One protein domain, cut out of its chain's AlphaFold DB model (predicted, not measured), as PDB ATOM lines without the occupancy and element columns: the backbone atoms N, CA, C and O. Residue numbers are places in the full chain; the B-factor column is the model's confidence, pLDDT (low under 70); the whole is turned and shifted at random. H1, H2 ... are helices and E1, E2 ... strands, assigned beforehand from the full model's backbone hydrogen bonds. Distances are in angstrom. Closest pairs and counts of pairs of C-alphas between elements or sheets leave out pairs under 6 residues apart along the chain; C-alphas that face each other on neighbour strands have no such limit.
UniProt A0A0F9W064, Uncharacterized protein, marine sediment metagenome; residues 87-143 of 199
ATOM      1  N   ASP A  87      39.890  45.367   0.578       91.50
ATOM      2  CA  ASP A  87      40.340  44.320   1.512       91.50
ATOM      3  C   ASP A  87      41.255  44.827   2.636       91.50
ATOM      4  O   ASP A  87      41.534  44.113   3.596       91.50
ATOM      5  N   MET A  88      41.772  46.053   2.511       92.88
ATOM      6  CA  MET A  88      42.690  46.641   3.491       92.88
ATOM      7  C   MET A  88      42.078  47.679   4.407       92.88
ATOM      8  O   MET A  88      42.580  47.868   5.509       92.88
ATOM      9  N   CYS A  89      41.078  48.423   3.944       95.56
ATOM     10  CA  CYS A  89      40.485  49.494   4.745       95.56
ATOM     11  C   CYS A  89      38.964  49.409   4.848       95.56
ATOM     12  O   CYS A  89      38.365  50.314   5.415       95.56
ATOM     13  N   GLY A  90      38.331  48.398   4.249       95.31
ATOM     14  CA  GLY A  90      36.879  48.206   4.257       95.31
ATOM     15  C   GLY A  90      36.080  49.248   3.468       95.31
ATOM     16  O   GLY A  90      34.871  49.120   3.329       95.31
ATOM     17  N   ARG A  91      36.723  50.290   2.923       96.75
ATOM     18  CA  ARG A  91      36.019  51.360   2.207       96.75
ATOM     19  C   ARG A  91      35.418  50.850   0.898       96.75
ATOM     20  O   ARG A  91      36.128  50.241   0.095       96.75
ATOM     21  N   LEU A  92      34.161  51.214   0.654       97.00
ATOM     22  CA  LEU A  92      33.479  51.003  -0.618       97.00
ATOM     23  C   LEU A  92      34.058  51.922  -1.705       97.00
ATOM     24  O   LEU A  92      34.231  53.128  -1.505       97.00
ATOM     25  N   PHE A  93      34.393  51.351  -2.857       95.31
ATOM     26  CA  PHE A  93      34.935  52.075  -4.003       95.31
ATOM     27  C   PHE A  93      34.496  51.430  -5.317       95.31
ATOM     28  O   PHE A  93      34.093  50.275  -5.343       95.31
ATOM     29  N   HIS A  94      34.599  52.166  -6.421       95.12
ATOM     30  CA  HIS A  94      34.141  51.689  -7.725       95.12
ATOM     31  C   HIS A  94      35.309  51.319  -8.645       95.12
ATOM     32  O   HIS A  94      36.353  51.989  -8.682       95.12
ATOM     33  N   ARG A  95      35.121  50.261  -9.436       93.81
ATOM     34  CA  ARG A  95      36.025  49.866 -10.527       93.81
ATOM     35  C   ARG A  95      35.239  49.536 -11.784       93.81
ATOM     36  O   ARG A  95      34.089  49.122 -11.724       93.81
ATOM     37  N   ARG A  96      35.882  49.715 -12.939       93.44
ATOM     38  CA  ARG A  96      35.280  49.334 -14.218       93.44
ATOM     39  C   ARG A  96      35.093  47.818 -14.276       93.44
ATOM     40  O   ARG A  96      36.045  47.082 -14.021       93.44
ATOM     41  N   LYS A  97      33.917  47.366 -14.709       92.38
ATOM     42  CA  LYS A  97      33.550  45.960 -14.912       92.38
ATOM     43  C   LYS A  97      34.580  45.214 -15.751       92.38
ATOM     44  O   LYS A  97      34.958  44.110 -15.392       92.38
ATOM     45  N   SER A  98      35.103  45.827 -16.813       89.81
ATOM     46  CA  SER A  98      36.135  45.206 -17.653       89.81
ATOM     47  C   SER A  98      37.435  44.909 -16.902       89.81
ATOM     48  O   SER A  98      38.056  43.886 -17.160       89.81
ATOM     49  N   VAL A  99      37.834  45.764 -15.956       86.06
ATOM     50  CA  VAL A  99      39.035  45.553 -15.132       86.06
ATOM     51  C   VAL A  99      38.804  44.414 -14.143       86.06
ATOM     52  O   VAL A  99      39.656  43.545 -14.004       86.06
ATOM     53  N   VAL A 100      37.634  44.393 -13.502       87.56
ATOM     54  CA  VAL A 100      37.231  43.314 -12.587       87.56
ATOM     55  C   VAL A 100      37.198  41.975 -13.328       87.56
ATOM     56  O   VAL A 100      37.863  41.029 -12.927       87.56
ATOM     57  N   MET A 101      36.520  41.919 -14.478       87.06
ATOM     58  CA  MET A 101      36.443  40.711 -15.305       87.06
ATOM     59  C   MET A 101      37.813  40.279 -15.832       87.06
ATOM     60  O   MET A 101      38.103  39.088 -15.863       87.06
ATOM     61  N   ALA A 102      38.687  41.216 -16.211       82.38
ATOM     62  CA  ALA A 102      40.040  40.883 -16.644       82.38
ATOM     63  C   ALA A 102      40.863  40.222 -15.528       82.38
ATOM     64  O   ALA A 102      41.609  39.286 -15.816       82.38
ATOM     65  N   ASN A 103      40.704  40.670 -14.277       77.31
ATOM     66  CA  ASN A 103      41.358  40.063 -13.117       77.31
ATOM     67  C   ASN A 103      40.816  38.656 -12.823       77.31
ATOM     68  O   ASN A 103      41.611  37.760 -12.554       77.31
ATOM     69  N   ILE A 104      39.498  38.456 -12.948       79.88
ATOM     70  CA  ILE A 104      38.847  37.145 -12.781       79.88
ATOM     71  C   ILE A 104      39.314  36.161 -13.866       79.88
ATOM     72  O   ILE A 104      39.726  35.046 -13.565       79.88
ATOM     73  N   LEU A 105      39.290  36.578 -15.137       79.38
ATOM     74  CA  LEU A 105      39.639  35.722 -16.278       79.38
ATOM     75  C   LEU A 105      41.144  35.461 -16.398       79.38
ATOM     76  O   LEU A 105      41.554  34.444 -16.947       79.38
ATOM     77  N   ASN A 106      41.985  36.383 -15.922       71.50
ATOM     78  CA  ASN A 106      43.439  36.247 -15.955       71.50
ATOM     79  C   ASN A 106      44.055  36.533 -14.577       71.50
ATOM     80  O   ASN A 106      44.728  37.561 -14.413       71.50
ATOM     81  N   PRO A 107      43.947  35.599 -13.612       63.97
ATOM     82  CA  PRO A 107      44.506  35.778 -12.267       63.97
ATOM     83  C   PRO A 107      46.014  36.074 -12.294       63.97
ATOM     84  O   PRO A 107      46.534  36.829 -11.479       63.97
ATOM     85  N   LYS A 108      46.719  35.547 -13.307       59.59
ATOM     86  CA  LYS A 108      48.162  35.744 -13.521       59.59
ATOM     87  C   LYS A 108      48.552  37.156 -13.994       59.59
ATOM     88  O   LYS A 108      49.720  37.508 -13.887       59.59
ATOM     89  N   ARG A 109      47.622  37.953 -14.547       54.53
ATOM     90  CA  ARG A 109      47.887  39.322 -15.048       54.53
ATOM     91  C   ARG A 109      47.640  40.403 -13.997       54.53
ATOM     92  O   ARG A 109      48.290  41.444 -14.049       54.53
ATOM     93  N   GLY A 110      46.731  40.159 -13.051       47.59
ATOM     94  CA  GLY A 110      46.434  41.089 -11.953       47.59
ATOM     95  C   GLY A 110      47.547  41.171 -10.904       47.59
ATOM     96  O   GLY A 110      47.637  42.150 -10.166       47.59
ATOM     97  N   ALA A 111      48.432  40.176 -10.881       45.72
ATOM     98  CA  ALA A 111      49.555  40.113  -9.972       45.72
ATOM     99  C   ALA A 111      50.875  40.095 -10.731       45.72
ATOM    100  O   ALA A 111      51.247  39.103 -11.357       45.72
ATOM    101  N   GLY A 112      51.662  41.157 -10.574       41.53
ATOM    102  CA  GLY A 112      53.103  40.961 -10.591       41.53
ATOM    103  C   GLY A 112      53.432  39.874  -9.565       41.53
ATOM    104  O   GLY A 112      53.253  40.101  -8.377       41.53
ATOM    105  N   LYS A 113      53.822  38.686 -10.042       41.53
ATOM    106  CA  LYS A 113      54.437  37.589  -9.278       41.53
ATOM    107  C   LYS A 113      53.831  37.365  -7.871       41.53
ATOM    108  O   LYS A 113      54.442  37.751  -6.882       41.53
ATOM    109  N   GLY A 114      52.676  36.693  -7.778       45.78
ATOM    110  CA  GLY A 114      52.307  35.960  -6.548       45.78
ATOM    111  C   GLY A 114      51.016  36.330  -5.806       45.78
ATOM    112  O   GLY A 114      50.839  35.845  -4.696       45.78
ATOM    113  N   TYR A 115      50.106  37.125  -6.375       53.12
ATOM    114  CA  TYR A 115      48.804  37.413  -5.750       53.12
ATOM    115  C   TYR A 115      47.658  36.774  -6.542       53.12
ATOM    116  O   TYR A 115      47.629  36.822  -7.770       53.12
ATOM    117  N   THR A 116      46.724  36.145  -5.837       53.91
ATOM    118  CA  THR A 116      45.486  35.601  -6.400       53.91
ATOM    119  C   THR A 116      44.559  36.745  -6.822       53.91
ATOM    120  O   THR A 116      44.546  37.810  -6.201       53.91
ATOM    121  N   GLY A 117      43.810  36.550  -7.911       61.59
ATOM    122  CA  GLY A 117      42.968  37.563  -8.569       61.59
ATOM    123  C   GLY A 117      41.769  38.077  -7.758       61.59
ATOM    124  O   GLY A 117      40.940  38.798  -8.312       61.59
ATOM    125  N   ASP A 118      41.695  37.746  -6.470       71.75
ATOM    126  CA  ASP A 118      40.529  37.965  -5.612       71.75
ATOM    127  C   ASP A 118      40.655  39.209  -4.729       71.75
ATOM    128  O   ASP A 118      39.704  39.579  -4.048       71.75
ATOM    129  N   HIS A 119      41.815  39.872  -4.741       83.56
ATOM    130  CA  HIS A 119      42.061  41.008  -3.864       83.56
ATOM    131  C   HIS A 119      41.847  42.363  -4.536       83.56
ATOM    132  O   HIS A 119      42.485  42.697  -5.540       83.56
ATOM    133  N   TYR A 120      41.009  43.197  -3.919       88.62
ATOM    134  CA  TYR A 120      40.658  44.517  -4.435       88.62
ATOM    135  C   TYR A 120      41.069  45.635  -3.473       88.62
ATOM    136  O   TYR A 120      40.775  45.621  -2.280       88.62
ATOM    137  N   PHE A 121      41.736  46.664  -4.011       91.50
ATOM    138  CA  PHE A 121      42.226  47.796  -3.221       91.50
ATOM    139  C   PHE A 121      41.766  49.134  -3.799       91.50
ATOM    140  O   PHE A 121      41.899  49.407  -5.002       91.50
ATOM    141  N   CYS A 122      41.294  50.020  -2.919       92.50
ATOM    142  CA  CYS A 122      40.840  51.356  -3.307       92.50
ATOM    143  C   CYS A 122      41.986  52.224  -3.860       92.50
ATOM    144  O   CYS A 122      41.766  53.055  -4.744       92.50
ATOM    145  N   SER A 123      43.221  51.988  -3.404       90.81
ATOM    146  CA  SER A 123      44.417  52.754  -3.771       90.81
ATOM    147  C   SER A 123      45.689  51.900  -3.769       90.81
ATOM    148  O   SER A 123      45.774  50.889  -3.067       90.81
ATOM    149  N   ARG A 124      46.728  52.369  -4.480       87.25
ATOM    150  CA  ARG A 124      48.084  51.784  -4.425       87.25
ATOM    151  C   ARG A 124      48.659  51.775  -3.007       87.25
ATOM    152  O   ARG A 124      49.391  50.861  -2.655       87.25
ATOM    153  N   ARG A 125      48.292  52.759  -2.179       91.31
ATOM    154  CA  ARG A 125      48.698  52.819  -0.769       91.31
ATOM    155  C   ARG A 125      48.124  51.652   0.032       91.31
ATOM    156  O   ARG A 125      48.854  51.034   0.794       91.31
ATOM    157  N   CYS A 126      46.839  51.337  -0.145       91.38
ATOM    158  CA  CYS A 126      46.215  50.181   0.507       91.38
ATOM    159  C   CYS A 126      46.843  48.869   0.033       91.38
ATOM    160  O   CYS A 126      47.217  48.052   0.866       91.38
ATOM    161  N   PHE A 127      47.059  48.718  -1.274       89.12
ATOM    162  CA  PHE A 127      47.792  47.577  -1.818       89.12
ATOM    163  C   PHE A 127      49.184  47.426  -1.183       89.12
ATOM    164  O   PHE A 127      49.498  46.375  -0.636       89.12
ATOM    165  N   GLY A 128      49.987  48.496  -1.147       86.25
ATOM    166  CA  GLY A 128      51.310  48.483  -0.515       86.25
ATOM    167  C   GLY A 128      51.271  48.123   0.973       86.25
ATOM    168  O   GLY A 128      52.121  47.366   1.434       86.25
ATOM    169  N   LYS A 129      50.254  48.584   1.717       89.62
ATOM    170  CA  LYS A 129      50.038  48.158   3.109       89.62
ATOM    171  C   LYS A 129      49.760  46.654   3.206       89.62
ATOM    172  O   LYS A 129      50.365  46.010   4.055       89.62
ATOM    173  N   ARG A 130      48.909  46.081   2.337       87.62
ATOM    174  CA  ARG A 130      48.664  44.621   2.293       87.62
ATOM    175  C   ARG A 130      49.965  43.863   2.077       87.62
ATOM    176  O   ARG A 130      50.239  42.915   2.804       87.62
ATOM    177  N   ILE A 131      50.762  44.303   1.103       84.69
ATOM    178  CA  ILE A 131      52.064  43.703   0.803       84.69
ATOM    179  C   ILE A 131      52.978  43.786   2.023       84.69
ATOM    180  O   ILE A 131      53.548  42.778   2.414       84.69
ATOM    181  N   GLY A 132      53.094  44.956   2.653       85.00
ATOM    182  CA  GLY A 132      53.934  45.136   3.838       85.00
ATOM    183  C   GLY A 132      53.511  44.253   5.016       85.00
ATOM    184  O   GLY A 132      54.366  43.697   5.693       85.00
ATOM    185  N   VAL A 133      52.209  44.060   5.235       85.44
ATOM    186  CA  VAL A 133      51.702  43.173   6.297       85.44
ATOM    187  C   VAL A 133      51.967  41.700   5.970       85.44
ATOM    188  O   VAL A 133      52.405  40.939   6.829       85.44
ATOM    189  N   ASN A 134      51.726  41.281   4.728       83.19
ATOM    190  CA  ASN A 134      51.779  39.864   4.365       83.19
ATOM    191  C   ASN A 134      53.157  39.363   3.943       83.19
ATOM    192  O   ASN A 134      53.407  38.166   4.076       83.19
ATOM    193  N   HIS A 135      54.000  40.255   3.432       78.62
ATOM    194  CA  HIS A 135      55.293  39.961   2.814       78.62
ATOM    195  C   HIS A 135      56.388  40.958   3.223       78.62
ATOM    196  O   HIS A 135      57.489  40.919   2.675       78.62
ATOM    197  N   GLY A 136      56.105  41.891   4.136       75.25
ATOM    198  CA  GLY A 136      57.104  42.847   4.597       75.25
ATOM    199  C   GLY A 136      58.152  42.216   5.505       75.25
ATOM    200  O   GLY A 136      57.999  41.109   6.024       75.25
ATOM    201  N   PHE A 137      59.223  42.972   5.727       66.75
ATOM    202  CA  PHE A 137      60.406  42.522   6.464       66.75
ATOM    203  C   PHE A 137      60.128  42.137   7.921       66.75
ATOM    204  O   PHE A 137      60.837  41.300   8.461       66.75
ATOM    205  N   ALA A 138      59.081  42.696   8.537       70.88
ATOM    206  CA  ALA A 138      58.661  42.315   9.885       70.88
ATOM    207  C   ALA A 138      58.151  40.864   9.960       70.88
ATOM    208  O   ALA A 138      58.319  40.210  10.980       70.88
ATOM    209  N   LYS A 139      57.540  40.359   8.881       72.69
ATOM    210  CA  LYS A 139      57.010  38.990   8.809       72.69
ATOM    211  C   LYS A 139      58.030  37.988   8.265       72.69
ATOM    212  O   LYS A 139      57.962  36.816   8.612       72.69
ATOM    213  N   HIS A 140      58.969  38.461   7.446       72.38
ATOM    214  CA  HIS A 140      60.079  37.670   6.912       72.38
ATOM    215  C   HIS A 140      61.436  38.274   7.314       72.38
ATOM    216  O   HIS A 140      62.142  38.827   6.456       72.38
ATOM    217  N   PRO A 141      61.813  38.221   8.606       66.88
ATOM    218  CA  PRO A 141      63.097  38.737   9.078       66.88
ATOM    219  C   PRO A 141      64.286  38.000   8.443       66.88
ATOM    220  O   PRO A 141      65.364  38.571   8.296       66.88
ATOM    221  N   GLU A 142      64.097  36.773   7.958       63.44
ATOM    222  CA  GLU A 142      65.085  36.030   7.177       63.44
ATOM    223  C   GLU A 142      65.484  36.745   5.880       63.44
ATOM    224  O   GLU A 142      66.596  36.544   5.403       63.44
ATOM    225  N   ASN A 143      64.644  37.623   5.324       64.31
ATOM    226  CA  ASN A 143      65.020  38.446   4.171       64.31
ATOM    227  C   ASN A 143      65.964  39.594   4.564       64.31
ATOM    228  O   ASN A 143      66.775  40.031   3.740       64.31
TER     229      ASN A 143
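What this domain is: This is residues 87 to 143 of the 199 residues of an uncharacterized protein of marine sediment metagenome (UniProt A0A0F9W064). A flat, open bow in which strand E1, helix H1 and the short helix H2 follow one another round one side, and the long link of residues 111 to 123 turns back across the inside to helix H3 on the other side. Beyond H3, residues 137 to 142 stick out as a tail. The printed part has 57 residues, with one named strand and three named helices in the order E1, H1, H2, H3, and its class is mostly helix. It is only just loose, close to compact, with a radius of gyration of the C-alphas of 12.7 A, and spans 39 by 25 by 13 A.

How they stand to each other: E1, residues 92 to 96, pairs with no named strand. It and H1, residues 97 to 105, meet only through their tight link. H1 and H2, residues 107 to 110, only just touch, and only at the corner by their tight link, with 3 pairs of C-alphas within 8 A; the closest C-alphas are those of Asn 103 and Gly 110, 5.3 A apart. H3, residues 124 to 135, is apart from E1, H1 and H2. In H1 and H3 every O i to N i+4 pair is within hydrogen-bond range; H2 is too short for such a pair.

Where its parts are: E1 begins at C-alpha 92 (33.479, 51.003, -0.618) and is 13.8 A long from first to last C-alpha. H1 measures 12.0 A, H2 5.7 A and H3 15.6 A. H3 ends at C-alpha 135 (55.293, 39.961, 2.814).

The domain as a whole: The C-alphas of Lys 97 and Glu 142 are the two farthest apart, at 39.8 A. The printed part has no cut. The link from H2 to H3 is long, with 13 residues. Mean pLDDT of the printed part is 78.2; residues 107 to 117, 137 and 141 to 143 are under 70.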